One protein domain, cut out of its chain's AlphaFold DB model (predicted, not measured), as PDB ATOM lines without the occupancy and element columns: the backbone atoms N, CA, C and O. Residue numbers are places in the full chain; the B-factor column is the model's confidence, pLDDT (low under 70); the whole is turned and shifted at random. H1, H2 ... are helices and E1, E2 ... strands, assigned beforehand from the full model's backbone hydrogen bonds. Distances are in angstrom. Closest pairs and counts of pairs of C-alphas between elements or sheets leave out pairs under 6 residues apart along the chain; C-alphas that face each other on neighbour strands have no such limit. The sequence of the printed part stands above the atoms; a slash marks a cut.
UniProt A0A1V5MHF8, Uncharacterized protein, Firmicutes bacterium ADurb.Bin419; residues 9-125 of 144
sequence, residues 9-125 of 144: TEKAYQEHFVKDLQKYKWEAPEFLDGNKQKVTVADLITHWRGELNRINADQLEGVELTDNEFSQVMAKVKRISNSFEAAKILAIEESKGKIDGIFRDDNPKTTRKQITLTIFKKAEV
ATOM      1  N   THR A   9     102.347  79.404  62.568       84.12
ATOM      2  CA  THR A   9     103.468  78.631  63.107       84.12
ATOM      3  C   THR A   9     104.410  79.447  63.995       84.12
ATOM      4  O   THR A   9     104.819  78.953  65.042       84.12
ATOM      5  N   GLU A  10     104.726  80.700  63.650       86.31
ATOM      6  CA  GLU A  10     105.588  81.565  64.479       86.31
ATOM      7  C   GLU A  10     104.895  81.974  65.778       86.31
ATOM      8  O   GLU A  10     105.523  82.016  66.840       86.31
ATOM      9  N   LYS A  11     103.585  82.239  65.710       85.94
ATOM     10  CA  LYS A  11     102.782  82.532  66.901       85.94
ATOM     11  C   LYS A  11     102.724  81.322  67.835       85.94
ATOM     12  O   LYS A  11     103.018  81.458  69.021       85.94
ATOM     13  N   ALA A  12     102.423  80.139  67.296       88.44
ATOM     14  CA  ALA A  12     102.409  78.904  68.074       88.44
ATOM     15  C   ALA A  12     103.779  78.621  68.713       88.44
ATOM     16  O   ALA A  12     103.852  78.324  69.903       88.44
ATOM     17  N   TYR A  13     104.873  78.777  67.958       92.50
ATOM     18  CA  TYR A  13     106.228  78.608  68.484       92.50
ATOM     19  C   TYR A  13     106.504  79.537  69.672       92.50
ATOM     20  O   TYR A  13     106.961  79.073  70.717       92.50
ATOM     21  N   GLN A  14     106.190  80.830  69.547       92.88
ATOM     22  CA  GLN A  14     106.385  81.789  70.634       92.88
ATOM     23  C   GLN A  14     105.585  81.400  71.883       92.88
ATOM     24  O   GLN A  14     106.132  81.419  72.984       92.88
ATOM     25  N   GLU A  15     104.315  81.023  71.726       92.06
ATOM     26  CA  GLU A  15     103.465  80.602  72.846       92.06
ATOM     27  C   GLU A  15     104.014  79.353  73.549       92.06
ATOM     28  O   GLU A  15     104.071  79.313  74.780       92.06
ATOM     29  N   HIS A  16     104.461  78.349  72.787       94.75
ATOM     30  CA  HIS A  16     105.078  77.143  73.342       94.75
ATOM     31  C   HIS A  16     106.398  77.451  74.055       94.75
ATOM     32  O   HIS A  16     106.596  77.009  75.187       94.75
ATOM     33  N   PHE A  17     107.257  78.269  73.450       94.94
ATOM     34  CA  PHE A  17     108.539  78.655  74.033       94.94
ATOM     35  C   PHE A  17     108.367  79.421  75.352       94.94
ATOM     36  O   PHE A  17     109.041  79.135  76.340       94.94
ATOM     37  N   VAL A  18     107.416  80.359  75.408       95.19
ATOM     38  CA  VAL A  18     107.102  81.112  76.633       95.19
ATOM     39  C   VAL A  18     106.581  80.180  77.725       95.19
ATOM     40  O   VAL A  18     107.059  80.256  78.858       95.19
ATOM     41  N   LYS A  19     105.660  79.264  77.390       95.12
ATOM     42  CA  LYS A  19     105.159  78.251  78.335       95.12
ATOM     43  C   LYS A  19     106.283  77.379  78.885       95.12
ATOM     44  O   LYS A  19     106.271  77.046  80.069       95.12
ATOM     45  N   ASP A  20     107.261  77.026  78.057       95.81
ATOM     46  CA  ASP A  20     108.417  76.250  78.499       95.81
ATOM     47  C   ASP A  20     109.329  77.047  79.437       95.81
ATOM     48  O   ASP A  20     109.744  76.513  80.464       95.81
ATOM     49  N   LEU A  21     109.581  78.333  79.171       94.12
ATOM     50  CA  LEU A  21     110.351  79.192  80.081       94.12
ATOM     51  C   LEU A  21     109.661  79.384  81.439       94.12
ATOM     52  O   LEU A  21     110.335  79.390  82.474       94.12
ATOM     53  N   GLN A  22     108.328  79.482  81.466       93.75
ATOM     54  CA  GLN A  22     107.560  79.610  82.710       93.75
ATOM     55  C   GLN A  22     107.745  78.414  83.655       93.75
ATOM     56  O   GLN A  22     107.745  78.593  84.874       93.75
ATOM     57  N   LYS A  23     108.021  77.212  83.124       93.50
ATOM     58  CA  LYS A  23     108.391  76.035  83.938       93.50
ATOM     59  C   LYS A  23     109.673  76.262  84.751       93.50
ATOM     60  O   LYS A  23     109.879  75.610  85.769       93.50
ATOM     61  N   TYR A  24     110.520  77.206  84.333       89.62
ATOM     62  CA  TYR A  24     111.798  77.540  84.962       89.62
ATOM     63  C   TYR A  24     111.771  78.871  85.728       89.62
ATOM     64  O   TYR A  24     112.809  79.523  85.846       89.62
ATOM     65  N   LYS A  25     110.610  79.256  86.280       88.06
ATOM     66  CA  LYS A  25     110.401  80.478  87.088       88.06
ATOM     67  C   LYS A  25     110.546  81.800  86.323       88.06
ATOM     68  O   LYS A  25     110.642  82.853  86.948       88.06
ATOM     69  N   TRP A  26     110.559  81.766  84.992       91.94
ATOM     70  CA  TRP A  26     110.421  82.992  84.215       91.94
ATOM     71  C   TRP A  26     108.970  83.457  84.268       91.94
ATOM     72  O   TRP A  26     108.046  82.666  84.093       91.94
ATOM     73  N   GLU A  27     108.759  84.747  84.475       93.75
ATOM     74  CA  GLU A  27     107.428  85.334  84.502       93.75
ATOM     75  C   GLU A  27     107.143  86.050  83.179       93.75
ATOM     76  O   GLU A  27     107.950  86.834  82.681       93.75
ATOM     77  N   ALA A  28     105.970  85.785  82.606       94.75
ATOM     78  CA  ALA A  28     105.503  86.384  81.359       94.75
ATOM     79  C   ALA A  28     104.334  87.336  81.654       94.75
ATOM     80  O   ALA A  28     103.180  86.963  81.442       94.75
ATOM     81  N   PRO A  29     104.597  88.540  82.196       94.69
ATOM     82  CA  PRO A  29     103.524  89.454  82.557       94.69
ATOM     83  C   PRO A  29     102.755  89.915  81.316       94.69
ATOM     84  O   PRO A  29     103.338  90.102  80.243       94.69
ATOM     85  N   GLU A  30     101.445  90.122  81.471       93.38
ATOM     86  CA  GLU A  30     100.581  90.583  80.377       93.38
ATOM     87  C   GLU A  30     100.944  91.991  79.908       93.38
ATOM     88  O   GLU A  30     100.878  92.267  78.714       93.38
ATOM     89  N   PHE A  31     101.417  92.856  80.815       93.38
ATOM     90  CA  PHE A  31     101.790  94.222  80.451       93.38
ATOM     91  C   PHE A  31     103.032  94.299  79.537       93.38
ATOM     92  O   PHE A  31     103.271  95.326  78.907       93.38
ATOM     93  N   LEU A  32     103.802  93.207  79.423       94.75
ATOM     94  CA  LEU A  32     104.912  93.061  78.473       94.75
ATOM     95  C   LEU A  32     104.559  92.125  77.304       94.75
ATOM     96  O   LEU A  32     105.454  91.593  76.642       94.75
ATOM     97  N   ASP A  33     103.266  91.892  77.052       94.88
ATOM     98  CA  ASP A  33     102.791  91.076  75.937       94.88
ATOM     99  C   ASP A  33     102.444  91.905  74.700       94.88
ATOM    100  O   ASP A  33     101.300  92.323  74.502       94.88
ATOM    101  N   GLY A  34     103.421  92.082  73.817       91.25
ATOM    102  CA  GLY A  34     103.228  92.797  72.562       91.25
ATOM    103  C   GLY A  34     102.252  92.120  71.582       91.25
ATOM    104  O   GLY A  34     101.800  92.749  70.631       91.25
ATOM    105  N   ASN A  35     101.874  90.853  71.815       89.56
ATOM    106  CA  ASN A  35     100.821  90.192  71.036       89.56
ATOM    107  C   ASN A  35      99.404  90.609  71.470       89.56
ATOM    108  O   ASN A  35      98.454  90.391  70.719       89.56
ATOM    109  N   LYS A  36      99.245  91.146  72.689       89.81
ATOM    110  CA  LYS A  36      97.951  91.570  73.254       89.81
ATOM    111  C   LYS A  36      97.780  93.085  73.238       89.81
ATOM    112  O   LYS A  36      96.661  93.571  73.100       89.81
ATOM    113  N   GLN A  37      98.874  93.821  73.397       91.94
ATOM    114  CA  GLN A  37      98.874  95.277  73.471       91.94
ATOM    115  C   GLN A  37     100.154  95.861  72.881       91.94
ATOM    116  O   GLN A  37     101.110  95.143  72.627       91.94
ATOM    117  N   LYS A  38     100.207  97.179  72.684       92.50
ATOM    118  CA  LYS A  38     101.454  97.832  72.281       92.50
ATOM    119  C   LYS A  38     102.448  97.795  73.445       92.50
ATOM    120  O   LYS A  38     102.139  98.295  74.520       92.50
ATOM    121  N   VAL A  39     103.632  97.242  73.200       94.12
ATOM    122  CA  VAL A  39     104.764  97.253  74.136       94.12
ATOM    123  C   VAL A  39     105.931  97.957  73.463       94.12
ATOM    124  O   VAL A  39     106.269  97.667  72.318       94.12
ATOM    125  N   THR A  40     106.544  98.897  74.163       94.88
ATOM    126  CA  THR A  40     107.600  99.772  73.657       94.88
ATOM    127  C   THR A  40     108.840  99.714  74.538       94.88
ATOM    128  O   THR A  40     108.821  99.227  75.670       94.88
ATOM    129  N   VAL A  41     109.937 100.290  74.047       93.00
ATOM    130  CA  VAL A  41     111.149 100.494  74.856       93.00
ATOM    131  C   VAL A  41     110.856 101.311  76.126       93.00
ATOM    132  O   VAL A  41     111.474 101.067  77.158       93.00
ATOM    133  N   ALA A  42     109.893 102.239  76.092       93.50
ATOM    134  CA  ALA A  42     109.507 103.019  77.270       93.50
ATOM    135  C   ALA A  42     108.846 102.152  78.358       93.50
ATOM    136  O   ALA A  42     109.093 102.371  79.545       93.50
ATOM    137  N   ASP A  43     108.084 101.130  77.964       95.19
ATOM    138  CA  ASP A  43     107.483 100.172  78.900       95.19
ATOM    139  C   ASP A  43     108.563  99.316  79.570       95.19
ATOM    140  O   ASP A  43     108.525  99.094  80.782       95.19
ATOM    141  N   LEU A  44     109.593  98.915  78.813       95.38
ATOM    142  CA  LEU A  44     110.755  98.219  79.372       95.38
ATOM    143  C   LEU A  44     111.534  99.099  80.356       95.38
ATOM    144  O   LEU A  44     111.930  98.621  81.414       95.38
ATOM    145  N   ILE A  45     111.737 100.378  80.029       96.00
ATOM    146  CA  ILE A  45     112.426 101.343  80.899       96.00
ATOM    147  C   ILE A  45     111.633 101.565  82.193       96.00
ATOM    148  O   ILE A  45     112.215 101.561  83.278       96.00
ATOM    149  N   THR A  46     110.310 101.711  82.089       96.19
ATOM    150  CA  THR A  46     109.413 101.859  83.246       96.19
ATOM    151  C   THR A  46     109.468 100.625  84.137       96.19
ATOM    152  O   THR A  46     109.637 100.738  85.350       96.19
ATOM    153  N   HIS A  47     109.400  99.433  83.539       95.69
ATOM    154  CA  HIS A  47     109.530  98.187  84.284       95.69
ATOM    155  C   HIS A  47     110.906  98.060  84.954       95.69
ATOM    156  O   HIS A  47     110.990  97.716  86.132       95.69
ATOM    157  N   TRP A  48     111.979  98.399  84.235       95.50
ATOM    158  CA  TRP A  48     113.338  98.354  84.762       95.50
ATOM    159  C   TRP A  48     113.523  99.289  85.958       95.50
ATOM    160  O   TRP A  48     114.136  98.881  86.938       95.50
ATOM    161  N   ARG A  49     112.928 100.492  85.949       97.19
ATOM    162  CA  ARG A  49     112.909 101.382  87.126       97.19
ATOM    163  C   ARG A  49     112.304 100.697  88.353       97.19
ATOM    164  O   ARG A  49     112.880 100.792  89.433       97.19
ATOM    165  N   GLY A  50     111.192  99.982  88.185       95.88
ATOM    166  CA  GLY A  50     110.572  99.209  89.266       95.88
ATOM    167  C   GLY A  50     111.497  98.118  89.813       95.88
ATOM    168  O   GLY A  50     111.648  97.975  91.025       95.88
ATOM    169  N   GLU A  51     112.195  97.398  88.933       94.31
ATOM    170  CA  GLU A  51     113.186  96.400  89.356       94.31
ATOM    171  C   GLU A  51     114.397  97.035  90.054       94.31
ATOM    172  O   GLU A  51     114.887  96.489  91.042       94.31
ATOM    173  N   LEU A  52     114.851  98.211  89.609       95.19
ATOM    174  CA  LEU A  52     115.899  98.962  90.303       95.19
ATOM    175  C   LEU A  52     115.449  99.378  91.704       95.19
ATOM    176  O   LEU A  52     116.220  99.191  92.645       95.19
ATOM    177  N   ASN A  53     114.221  99.882  91.853       96.12
ATOM    178  CA  ASN A  53     113.649 100.220  93.157       96.12
ATOM    179  C   ASN A  53     113.603  98.993  94.078       96.12
ATOM    180  O   ASN A  53     114.016  99.075  95.232       96.12
ATOM    181  N   ARG A  54     113.177  97.837  93.551       93.75
ATOM    182  CA  ARG A  54     113.099  96.576  94.300       93.75
ATOM    183  C   ARG A  54     114.471  96.081  94.763       93.75
ATOM    184  O   ARG A  54     114.640  95.776  95.936       93.75
ATOM    185  N   ILE A  55     115.446  95.993  93.855       91.81
ATOM    186  CA  ILE A  55     116.784  95.443  94.149       91.81
ATOM    187  C   ILE A  55     117.583  96.378  95.068       91.81
ATOM    188  O   ILE A  55     118.444  95.923  95.818       91.81
ATOM    189  N   ASN A  56     117.315  97.685  95.012       94.25
ATOM    190  CA  ASN A  56     118.071  98.701  95.740       94.25
ATOM    191  C   ASN A  56     117.295  99.315  96.908       94.25
ATOM    192  O   ASN A  56     117.701 100.374  97.379       94.25
ATOM    193  N   ALA A  57     116.224  98.680  97.394       94.69
ATOM    194  CA  ALA A  57     115.363  99.223  98.449       94.69
ATOM    195  C   ALA A  57     116.155  99.734  99.671       94.69
ATOM    196  O   ALA A  57     115.897 100.836 100.155       94.69
ATOM    197  N   ASP A  58     117.189  99.000 100.095       92.56
ATOM    198  CA  ASP A  58     118.063  99.390 101.209       92.56
ATOM    199  C   ASP A  58     118.924 100.623 100.897       92.56
ATOM    200  O   ASP A  58     119.066 101.524 101.725       92.56
ATOM    201  N   GLN A  59     119.499 100.693  99.689       93.31
ATOM    202  CA  GLN A  59     120.280 101.857  99.241       93.31
ATOM    203  C   GLN A  59     119.396 103.085  99.025       93.31
ATOM    204  O   GLN A  59     119.856 104.220  99.138       93.31
ATOM    205  N   LEU A  60     118.127 102.841  98.714       95.50
ATOM    206  CA  LEU A  60     117.108 103.848  98.497       95.50
ATOM    207  C   LEU A  60     116.436 104.312  99.791       95.50
ATOM    208  O   LEU A  60     115.713 105.305  99.749       95.50
ATOM    209  N   GLU A  61     116.705 103.654 100.924       95.25
ATOM    210  CA  GLU A  61     116.067 103.922 102.225       95.25
ATOM    211  C   GLU A  61     114.542 103.742 102.166       95.25
ATOM    212  O   GLU A  61     113.783 104.469 102.801       95.25
ATOM    213  N   GLY A  62     114.078 102.793 101.346       93.75
ATOM    214  CA  GLY A  62     112.655 102.556 101.094       93.75
ATOM    215  C   GLY A  62     111.956 103.661 100.292       93.75
ATOM    216  O   GLY A  62     110.747 103.580 100.083       93.75
ATOM    217  N   VAL A  63     112.685 104.684  99.829       95.94
ATOM    218  CA  VAL A  63     112.157 105.770  98.999       95.94
ATOM    219  C   VAL A  63     112.589 105.561  97.558       95.94
ATOM    220  O   VAL A  63     113.761 105.737  97.224       95.94
ATOM    221  N   GLU A  64     111.625 105.210  96.713       97.25
ATOM    222  CA  GLU A  64     111.819 104.983  95.283       97.25
ATOM    223  C   GLU A  64     112.521 106.139  94.565       97.25
ATOM    224  O   GLU A  64     112.433 107.300  94.976       97.25
ATOM    225  N   LEU A  65     113.182 105.806  93.453       97.44
ATOM    226  CA  LEU A  65     113.816 106.795  92.590       97.44
ATOM    227  C   LEU A  65     112.792 107.815  92.096       97.44
ATOM    228  O   LEU A  65     111.752 107.422  91.559       97.44
ATOM    229  N   THR A  66     113.108 109.104  92.188       97.31
ATOM    230  CA  THR A  66     112.335 110.172  91.533       97.31
ATOM    231  C   THR A  66     112.597 110.199  90.025       97.31
ATOM    232  O   THR A  66     113.489 109.520  89.508       97.31
ATOM    233  N   ASP A  67     111.819 110.990  89.282       97.44
ATOM    234  CA  ASP A  67     112.033 111.152  87.839       97.44
ATOM    235  C   ASP A  67     113.396 111.789  87.539       97.44
ATOM    236  O   ASP A  67     114.079 111.376  86.599       97.44
ATOM    237  N   ASN A  68     113.833 112.733  88.378       97.44
ATOM    238  CA  ASN A  68     115.136 113.379  88.253       97.44
ATOM    239  C   ASN A  68     116.269 112.387  88.521       97.44
ATOM    240  O   ASN A  68     117.199 112.283  87.721       97.44
ATOM    241  N   GLU A  69     116.180 111.612  89.601       97.56
ATOM    242  CA  GLU A  69     117.166 110.583  89.943       97.56
ATOM    243  C   GLU A  69     117.260 109.520  88.841       97.56
ATOM    244  O   GLU A  69     118.349 109.174  88.375       97.56
ATOM    245  N   PHE A  70     116.116 109.050  88.340       98.00
ATOM    246  CA  PHE A  70     116.086 108.072  87.259       98.00
ATOM    247  C   PHE A  70     116.577 108.653  85.921       98.00
ATOM    248  O   PHE A  70     117.203 107.948  85.125       98.00
ATOM    249  N   SER A  71     116.391 109.953  85.673       97.69
ATOM    250  CA  SER A  71     116.957 110.612  84.491       97.69
ATOM    251  C   SER A  71     118.491 110.578  84.486       97.69
ATOM    252  O   SER A  71     119.092 110.368  83.429       97.69
ATOM    253  N   GLN A  72     119.132 110.687  85.659       97.94
ATOM    254  CA  GLN A  72     120.584 110.555  85.810       97.94
ATOM    255  C   GLN A  72     121.047 109.130  85.470       97.94
ATOM    256  O   GLN A  72     122.041 108.953  84.759       97.94
ATOM    257  N   VAL A  73     120.291 108.113  85.905       96.88
ATOM    258  CA  VAL A  73     120.526 106.706  85.533       96.88
ATOM    259  C   VAL A  73     120.482 106.551  84.014       96.88
ATOM    260  O   VAL A  73     121.433 106.059  83.404       96.88
ATOM    261  N   MET A  74     119.420 107.045  83.375       96.81
ATOM    262  CA  MET A  74     119.266 106.960  81.922       96.81
ATOM    263  C   MET A  74     120.330 107.758  81.163       96.81
ATOM    264  O   MET A  74     120.747 107.336  80.086       96.81
ATOM    265  N   ALA A  75     120.812 108.878  81.706       96.25
ATOM    266  CA  ALA A  75     121.915 109.632  81.117       96.25
ATOM    267  C   ALA A  75     123.212 108.812  81.082       96.25
ATOM    268  O   ALA A  75     123.941 108.870  80.090       96.25
ATOM    269  N   LYS A  76     123.484 108.010  82.119       94.50
ATOM    270  CA  LYS A  76     124.620 107.076  82.139       94.50
ATOM    271  C   LYS A  76     124.418 105.925  81.152       94.50
ATOM    272  O   LYS A  76     125.320 105.650  80.367       94.50
ATOM    273  N   VAL A  77     123.224 105.327  81.107       92.94
ATOM    274  CA  VAL A  77     122.894 104.253  80.147       92.94
ATOM    275  C   VAL A  77     123.047 104.721  78.697       92.94
ATOM    276  O   VAL A  77     123.633 104.020  77.882       92.94
ATOM    277  N   LYS A  78     122.594 105.936  78.367       92.12
ATOM    278  CA  LYS A  78     122.701 106.506  77.010       92.12
ATOM    279  C   LYS A  78     124.140 106.740  76.539       92.12
ATOM    280  O   LYS A  78     124.356 106.888  75.341       92.12
ATOM    281  N   ARG A  79     125.120 106.791  77.448       91.69
ATOM    282  CA  ARG A  79     126.548 106.917  77.098       91.69
ATOM    283  C   ARG A  79     127.174 105.586  76.681       91.69
ATOM    284  O   ARG A  79     128.284 105.584  76.157       91.69
ATOM    285  N   ILE A  80     126.480 104.470  76.903       91.50
ATOM    286  CA  ILE A  80     126.930 103.147  76.480       91.50
ATOM    287  C   ILE A  80     126.783 103.066  74.963       91.50
ATOM    288  O   ILE A  80     125.679 102.997  74.429       91.50
ATOM    289  N   SER A  81     127.910 103.105  74.261       88.06
ATOM    290  CA  SER A  81     127.936 103.223  72.802       88.06
ATOM    291  C   SER A  81     127.794 101.888  72.073       88.06
ATOM    292  O   SER A  81     127.462 101.871  70.891       88.06
ATOM    293  N   ASN A  82     128.073 100.766  72.743       89.88
ATOM    294  CA  ASN A  82     128.061  99.441  72.130       89.88
ATOM    295  C   ASN A  82     127.927  98.311  73.169       89.88
ATOM    296  O   ASN A  82     128.055  98.519  74.378       89.88
ATOM    297  N   SER A  83     127.711  97.090  72.675       87.94
ATOM    298  CA  SER A  83     127.518  95.893  73.500       87.94
ATOM    299  C   SER A  83     128.741  95.505  74.339       87.94
ATOM    300  O   SER A  83     128.576  94.877  75.380       87.94
ATOM    301  N   PHE A  84     129.958  95.868  73.921       87.56
ATOM    302  CA  PHE A  84     131.174  95.585  74.688       87.56
ATOM    303  C   PHE A  84     131.252  96.460  75.944       87.56
ATOM    304  O   PHE A  84     131.486  95.945  77.036       87.56
ATOM    305  N   GLU A  85     130.959  97.756  75.822       88.88
ATOM    306  CA  GLU A  85     130.859  98.659  76.976       88.88
ATOM    307  C   GLU A  85     129.693  98.275  77.902       88.88
ATOM    308  O   GLU A  85     129.839  98.293  79.124       88.88
ATOM    309  N   ALA A  86     128.564  97.827  77.341       88.56
ATOM    310  CA  ALA A  86     127.460  97.286  78.135       88.56
ATOM    311  C   ALA A  86     127.896  96.052  78.946       88.56
ATOM    312  O   ALA A  86     127.634  95.964  80.146       88.56
ATOM    313  N   ALA A  87     128.602  95.113  78.308       86.19
ATOM    314  CA  ALA A  87     129.087  93.901  78.959       86.19
ATOM    315  C   ALA A  87     130.095  94.204  80.075       86.19
ATOM    316  O   ALA A  87     130.032  93.569  81.128       86.19
ATOM    317  N   LYS A  88     130.973  95.200  79.884       85.50
ATOM    318  CA  LYS A  88     131.868  95.675  80.949       85.50
ATOM    319  C   LYS A  88     131.077  96.115  82.168       85.50
ATOM    320  O   LYS A  88     131.361  95.623  83.252       85.50
ATOM    321  N   ILE A  89     130.057  96.960  81.990       85.12
ATOM    322  CA  ILE A  89     129.222  97.465  83.093       85.12
ATOM    323  C   ILE A  89     128.561  96.329  83.870       85.12
ATOM    324  O   ILE A  89     128.481  96.394  85.092       85.12
ATOM    325  N   LEU A  90     128.141  95.262  83.194       83.75
ATOM    326  CA  LEU A  90     127.546  94.093  83.844       83.75
ATOM    327  C   LEU A  90     128.563  93.229  84.616       83.75
ATOM    328  O   LEU A  90     128.154  92.398  85.427       83.75
ATOM    329  N   ALA A  91     129.866  93.406  84.381       76.19
ATOM    330  CA  ALA A  91     130.927  92.518  84.859       76.19
ATOM    331  C   ALA A  91     132.019  93.201  85.711       76.19
ATOM    332  O   ALA A  91     132.981  92.519  86.059       76.19
ATOM    333  N   ILE A  92     131.893  94.494  86.048       68.50
ATOM    334  CA  ILE A  92     132.997  95.301  86.611       68.50
ATOM    335  C   ILE A  92     133.559  94.726  87.926       68.50
ATOM    336  O   ILE A  92     134.729  94.361  87.977       68.50
ATOM    337  N   GLU A  93     132.759  94.647  88.994       63.22
ATOM    338  CA  GLU A  93     133.255  94.332  90.346       63.22
ATOM    339  C   GLU A  93     132.487  93.168  90.959       63.22
ATOM    340  O   GLU A  93     131.263  93.222  91.054       63.22
ATOM    341  N   GLU A  94     133.184  92.111  91.386       65.75
ATOM    342  CA  GLU A  94     132.571  90.893  91.955       65.75
ATOM    343  C   GLU A  94     131.465  90.278  91.070       65.75
ATOM    344  O   GLU A  94     130.572  89.582  91.551       65.75
ATOM    345  N   SER A  95     131.497  90.543  89.759       71.50
ATOM    346  CA  SER A  95     130.405  90.218  88.831       71.50
ATOM    347  C   SER A  95     129.045  90.850  89.192       71.50
ATOM    348  O   SER A  95     127.985  90.275  88.921       71.50
ATOM    349  N   LYS A  96     129.066  92.030  89.814       81.19
ATOM    350  CA  LYS A  96     127.902  92.882  90.058       81.19
ATOM    351  C   LYS A  96     127.982  94.098  89.144       81.19
ATOM    352  O   LYS A  96     128.943  94.864  89.194       81.19
ATOM    353  N   GLY A  97     126.954  94.281  88.326       87.00
ATOM    354  CA  GLY A  97     126.798  95.497  87.547       87.00
ATOM    355  C   GLY A  97     126.269  96.620  88.424       87.00
ATOM    356  O   GLY A  97     125.303  96.419  89.167       87.00
ATOM    357  N   LYS A  98     126.888  97.798  88.333       91.44
ATOM    358  CA  LYS A  98     126.535  98.971  89.139       91.44
ATOM    359  C   LYS A  98     126.438 100.232  88.281       91.44
ATOM    360  O   LYS A  98     127.143 100.370  87.285       91.44
ATOM    361  N   ILE A  99     125.588 101.159  88.709       92.62
ATOM    362  CA  ILE A  99     125.526 102.539  88.231       92.62
ATOM    363  C   ILE A  99     125.728 103.436  89.448       92.62
ATOM    364  O   ILE A  99     124.892 103.491  90.345       92.62
ATOM    365  N   ASP A 100     126.865 104.109  89.490       92.38
ATOM    366  CA  ASP A 100     127.273 104.981  90.584       92.38
ATOM    367  C   ASP A 100     126.797 106.425  90.385       92.38
ATOM    368  O   ASP A 100     126.267 106.789  89.336       92.38
ATOM    369  N   GLY A 101     127.035 107.276  91.383       93.88
ATOM    370  CA  GLY A 101     126.959 108.727  91.210       93.88
ATOM    371  C   GLY A 101     125.583 109.271  90.857       93.88
ATOM    372  O   GLY A 101     125.500 110.225  90.089       93.88
ATOM    373  N   ILE A 102     124.528 108.658  91.392       97.12
ATOM    374  CA  ILE A 102     123.173 109.204  91.316       97.12
ATOM    375  C   ILE A 102     122.971 110.102  92.530       97.12
ATOM    376  O   ILE A 102     123.031 109.625  93.665       97.12
ATOM    377  N   PHE A 103     122.767 111.395  92.299       97.00
ATOM    378  CA  PHE A 103     122.458 112.356  93.354       97.00
ATOM    379  C   PHE A 103     120.990 112.235  93.737       97.00
ATOM    380  O   PHE A 103     120.135 112.260  92.850       97.00
ATOM    381  N   ARG A 104     120.723 112.085  95.037       96.69
ATOM    382  CA  ARG A 104     119.365 112.036  95.577       96.69
ATOM    383  C   ARG A 104     118.761 113.430  95.603       96.69
ATOM    384  O   ARG A 104     119.448 114.388  95.959       96.69
ATOM    385  N   ASP A 105     117.481 113.516  95.274       94.62
ATOM    386  CA  ASP A 105     116.712 114.734  95.495       94.62
ATOM    387  C   ASP A 105     116.571 114.987  97.004       94.62
ATOM    388  O   ASP A 105     116.596 114.061  97.821       94.62
ATOM    389  N   ASP A 106     116.412 116.252  97.398       91.75
ATOM    390  CA  ASP A 106     116.207 116.587  98.803       91.75
ATOM    391  C   ASP A 106     114.880 116.007  99.303       91.75
ATOM    392  O   ASP A 106     113.790 116.469  98.962       91.75
ATOM    393  N   ASN A 107     114.983 114.982 100.145       89.69
ATOM    394  CA  ASN A 107     113.847 114.320 100.758       89.69
ATOM    395  C   ASN A 107     114.118 114.109 102.256       89.69
ATOM    396  O   ASN A 107     115.113 113.471 102.603       89.69
ATOM    397  N   PRO A 108     113.237 114.578 103.163       90.19
ATOM    398  CA  PRO A 108     113.397 114.379 104.607       90.19
ATOM    399  C   PRO A 108     113.485 112.909 105.039       90.19
ATOM    400  O   PRO A 108     113.947 112.618 106.138       90.19
ATOM    401  N   LYS A 109     113.013 111.983 104.196       90.62
ATOM    402  CA  LYS A 109     113.020 110.538 104.453       90.62
ATOM    403  C   LYS A 109     114.314 109.846 104.030       90.62
ATOM    404  O   LYS A 109     114.455 108.661 104.305       90.62
ATOM    405  N   THR A 110     115.225 110.547 103.355       91.12
ATOM    406  CA  THR A 110     116.487 109.975 102.875       91.12
ATOM    407  C   THR A 110     117.676 110.755 103.407       91.12
ATOM    408  O   THR A 110     117.727 111.981 103.320       91.12
ATOM    409  N   THR A 111     118.665 110.039 103.915       92.38
ATOM    410  CA  THR A 111     119.890 110.600 104.491       92.38
ATOM    411  C   THR A 111     121.044 110.615 103.491       92.38
ATOM    412  O   THR A 111     121.865 111.536 103.501       92.38
ATOM    413  N   ARG A 112     121.100 109.634 102.580       91.81
ATOM    414  CA  ARG A 112     122.095 109.581 101.501       91.81
ATOM    415  C   ARG A 112     121.871 110.713 100.498       91.81
ATOM    416  O   ARG A 112     120.785 110.866  99.959       91.81
ATOM    417  N   LYS A 113     122.931 111.463 100.184       94.12
ATOM    418  CA  LYS A 113     122.933 112.485  99.115       94.12
ATOM    419  C   LYS A 113     123.348 111.938  97.753       94.12
ATOM    420  O   LYS A 113     123.018 112.515  96.724       94.12
ATOM    421  N   GLN A 114     124.060 110.820  97.747       95.94
ATOM    422  CA  GLN A 114     124.520 110.147  96.544       95.94
ATOM    423  C   GLN A 114     124.440 108.639  96.768       95.94
ATOM    424  O   GLN A 114     124.792 108.154  97.843       95.94
ATOM    425  N   ILE A 115     123.970 107.907  95.762       95.56
ATOM    426  CA  ILE A 115     123.796 106.455  95.823       95.56
ATOM    427  C   ILE A 115     124.495 105.753  94.659       95.56
ATOM    428  O   ILE A 115     124.764 106.341  93.608       95.56
ATOM    429  N   THR A 116     124.771 104.467  94.868       94.81
ATOM    430  CA  THR A 116     125.192 103.530  93.824       94.81
ATOM    431  C   THR A 116     124.130 102.450  93.701       94.81
ATOM    432  O   THR A 116     123.828 101.760  94.673       94.81
ATOM    433  N   LEU A 117     123.564 102.311  92.509       94.25
ATOM    434  CA  LEU A 117     122.544 101.322  92.201       94.25
ATOM    435  C   LEU A 117     123.197 100.048  91.683       94.25
ATOM    436  O   LEU A 117     124.001 100.079  90.756       94.25
ATOM    437  N   THR A 118     122.808  98.913  92.243       92.50
ATOM    438  CA  THR A 118     123.070  97.596  91.670       92.50
ATOM    439  C   THR A 118     122.049  97.330  90.571       92.50
ATOM    440  O   THR A 118     120.844  97.427  90.804       92.50
ATOM    441  N   ILE A 119     122.523  96.986  89.376       90.88
ATOM    442  CA  ILE A 119     121.672  96.706  88.208       90.88
ATOM    443  C   ILE A 119     121.701  95.232  87.795       90.88
ATOM    444  O   ILE A 119     120.820  94.777  87.072       90.88
ATOM    445  N   PHE A 120     122.717  94.484  88.233       87.19
ATOM    446  CA  PHE A 120     122.869  93.064  87.936       87.19
ATOM    447  C   PHE A 120     123.737  92.383  89.000       87.19
ATOM    448  O   PHE A 120     124.734  92.956  89.435       87.19
ATOM    449  N   LYS A 121     123.403  91.150  89.392       82.88
ATOM    450  CA  LYS A 121     124.205  90.322  90.306       82.88
ATOM    451  C   LYS A 121     124.412  88.932  89.691       82.88
ATOM    452  O   LYS A 121     123.533  88.079  89.772       82.88
ATOM    453  N   LYS A 122     125.581  88.662  89.099       74.88
ATOM    454  CA  LYS A 122     125.858  87.372  88.428       74.88
ATOM    455  C   LYS A 122     125.835  86.176  89.384       74.88
ATOM    456  O   LYS A 122     125.445  85.085  88.984       74.88
ATOM    457  N   ALA A 123     126.266  86.375  90.631       67.94
ATOM    458  CA  ALA A 123     126.326  85.318  91.642       67.94
ATOM    459  C   ALA A 123     124.935  84.814  92.079       67.94
ATOM    460  O   ALA A 123     124.827  83.710  92.597       67.94
ATOM    461  N   GLU A 124     123.875  85.589  91.829       65.94
ATOM    462  CA  GLU A 124     122.495  85.273  92.227       65.94
ATOM    463  C   GLU A 124     121.643  84.767  91.047       65.94
ATOM    464  O   GLU A 124     120.410  84.845  91.054       65.94
ATOM    465  N   VAL A 125     122.288  84.233  90.005       59.97
ATOM    466  CA  VAL A 125     121.593  83.621  88.870       59.97
ATOM    467  C   VAL A 125     120.993  82.279  89.319       59.97
ATOM    468  O   VAL A 125     121.720  81.330  89.597       59.97
TER     469      VAL A 125
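What this domain is: This is residues 9 to 125 of the 144 residues of an uncharacterized protein of Firmicutes bacterium ADurb.Bin419 (UniProt A0A1V5MHF8). A two-stranded hairpin, E1 and E2, has three helices, H2, H3 and H4, packed on it, while H1 lies off at one end. The 117 printed residues include four named helices, then two antiparallel strands; the class is mixed. The whole is loose, radius of gyration of the C-alphas 16.9 A, and elongated, spanning 53 by 29 by 27 A.

How they stand to each other: H1, residues 9 to 22, is apart from the rest of the named elements. H2, residues 41 to 55, is close to but not clearly touching H3, residues 67 to 77, about perpendicular at 75 degrees; their closest C-alphas, Arg 49 and Phe 70, are 7.4 A apart. H4 is residues 83 to 91. E1, residues 96 to 103, and E2, residues 114 to 121, form a hairpin, with N 99 and O 117 within hydrogen-bond range at 2.8 A. The closest C-alphas of H2 and E2, Leu 52 and Ile 119, are 6.5 A apart; of H3 and E1, Gln 72 and Ile 102, 6.2 A; of H4 and E1, Leu 90 and Gly 97, 4.0 A. In H1 to H4 every O i to N i+4 pair is within range.

Where its parts are: H1 begins at C-alpha 9 (103.468, 78.631, 63.107) and E2 ends at C-alpha 121 (124.205, 90.322, 90.306). H2 is 20.7 A long.

The domain as a whole: The printed part has no cut; links H1 to H2 and H2 to H3 are long. Residues 92 to 94 and 123 to 125 are under pLDDT 70.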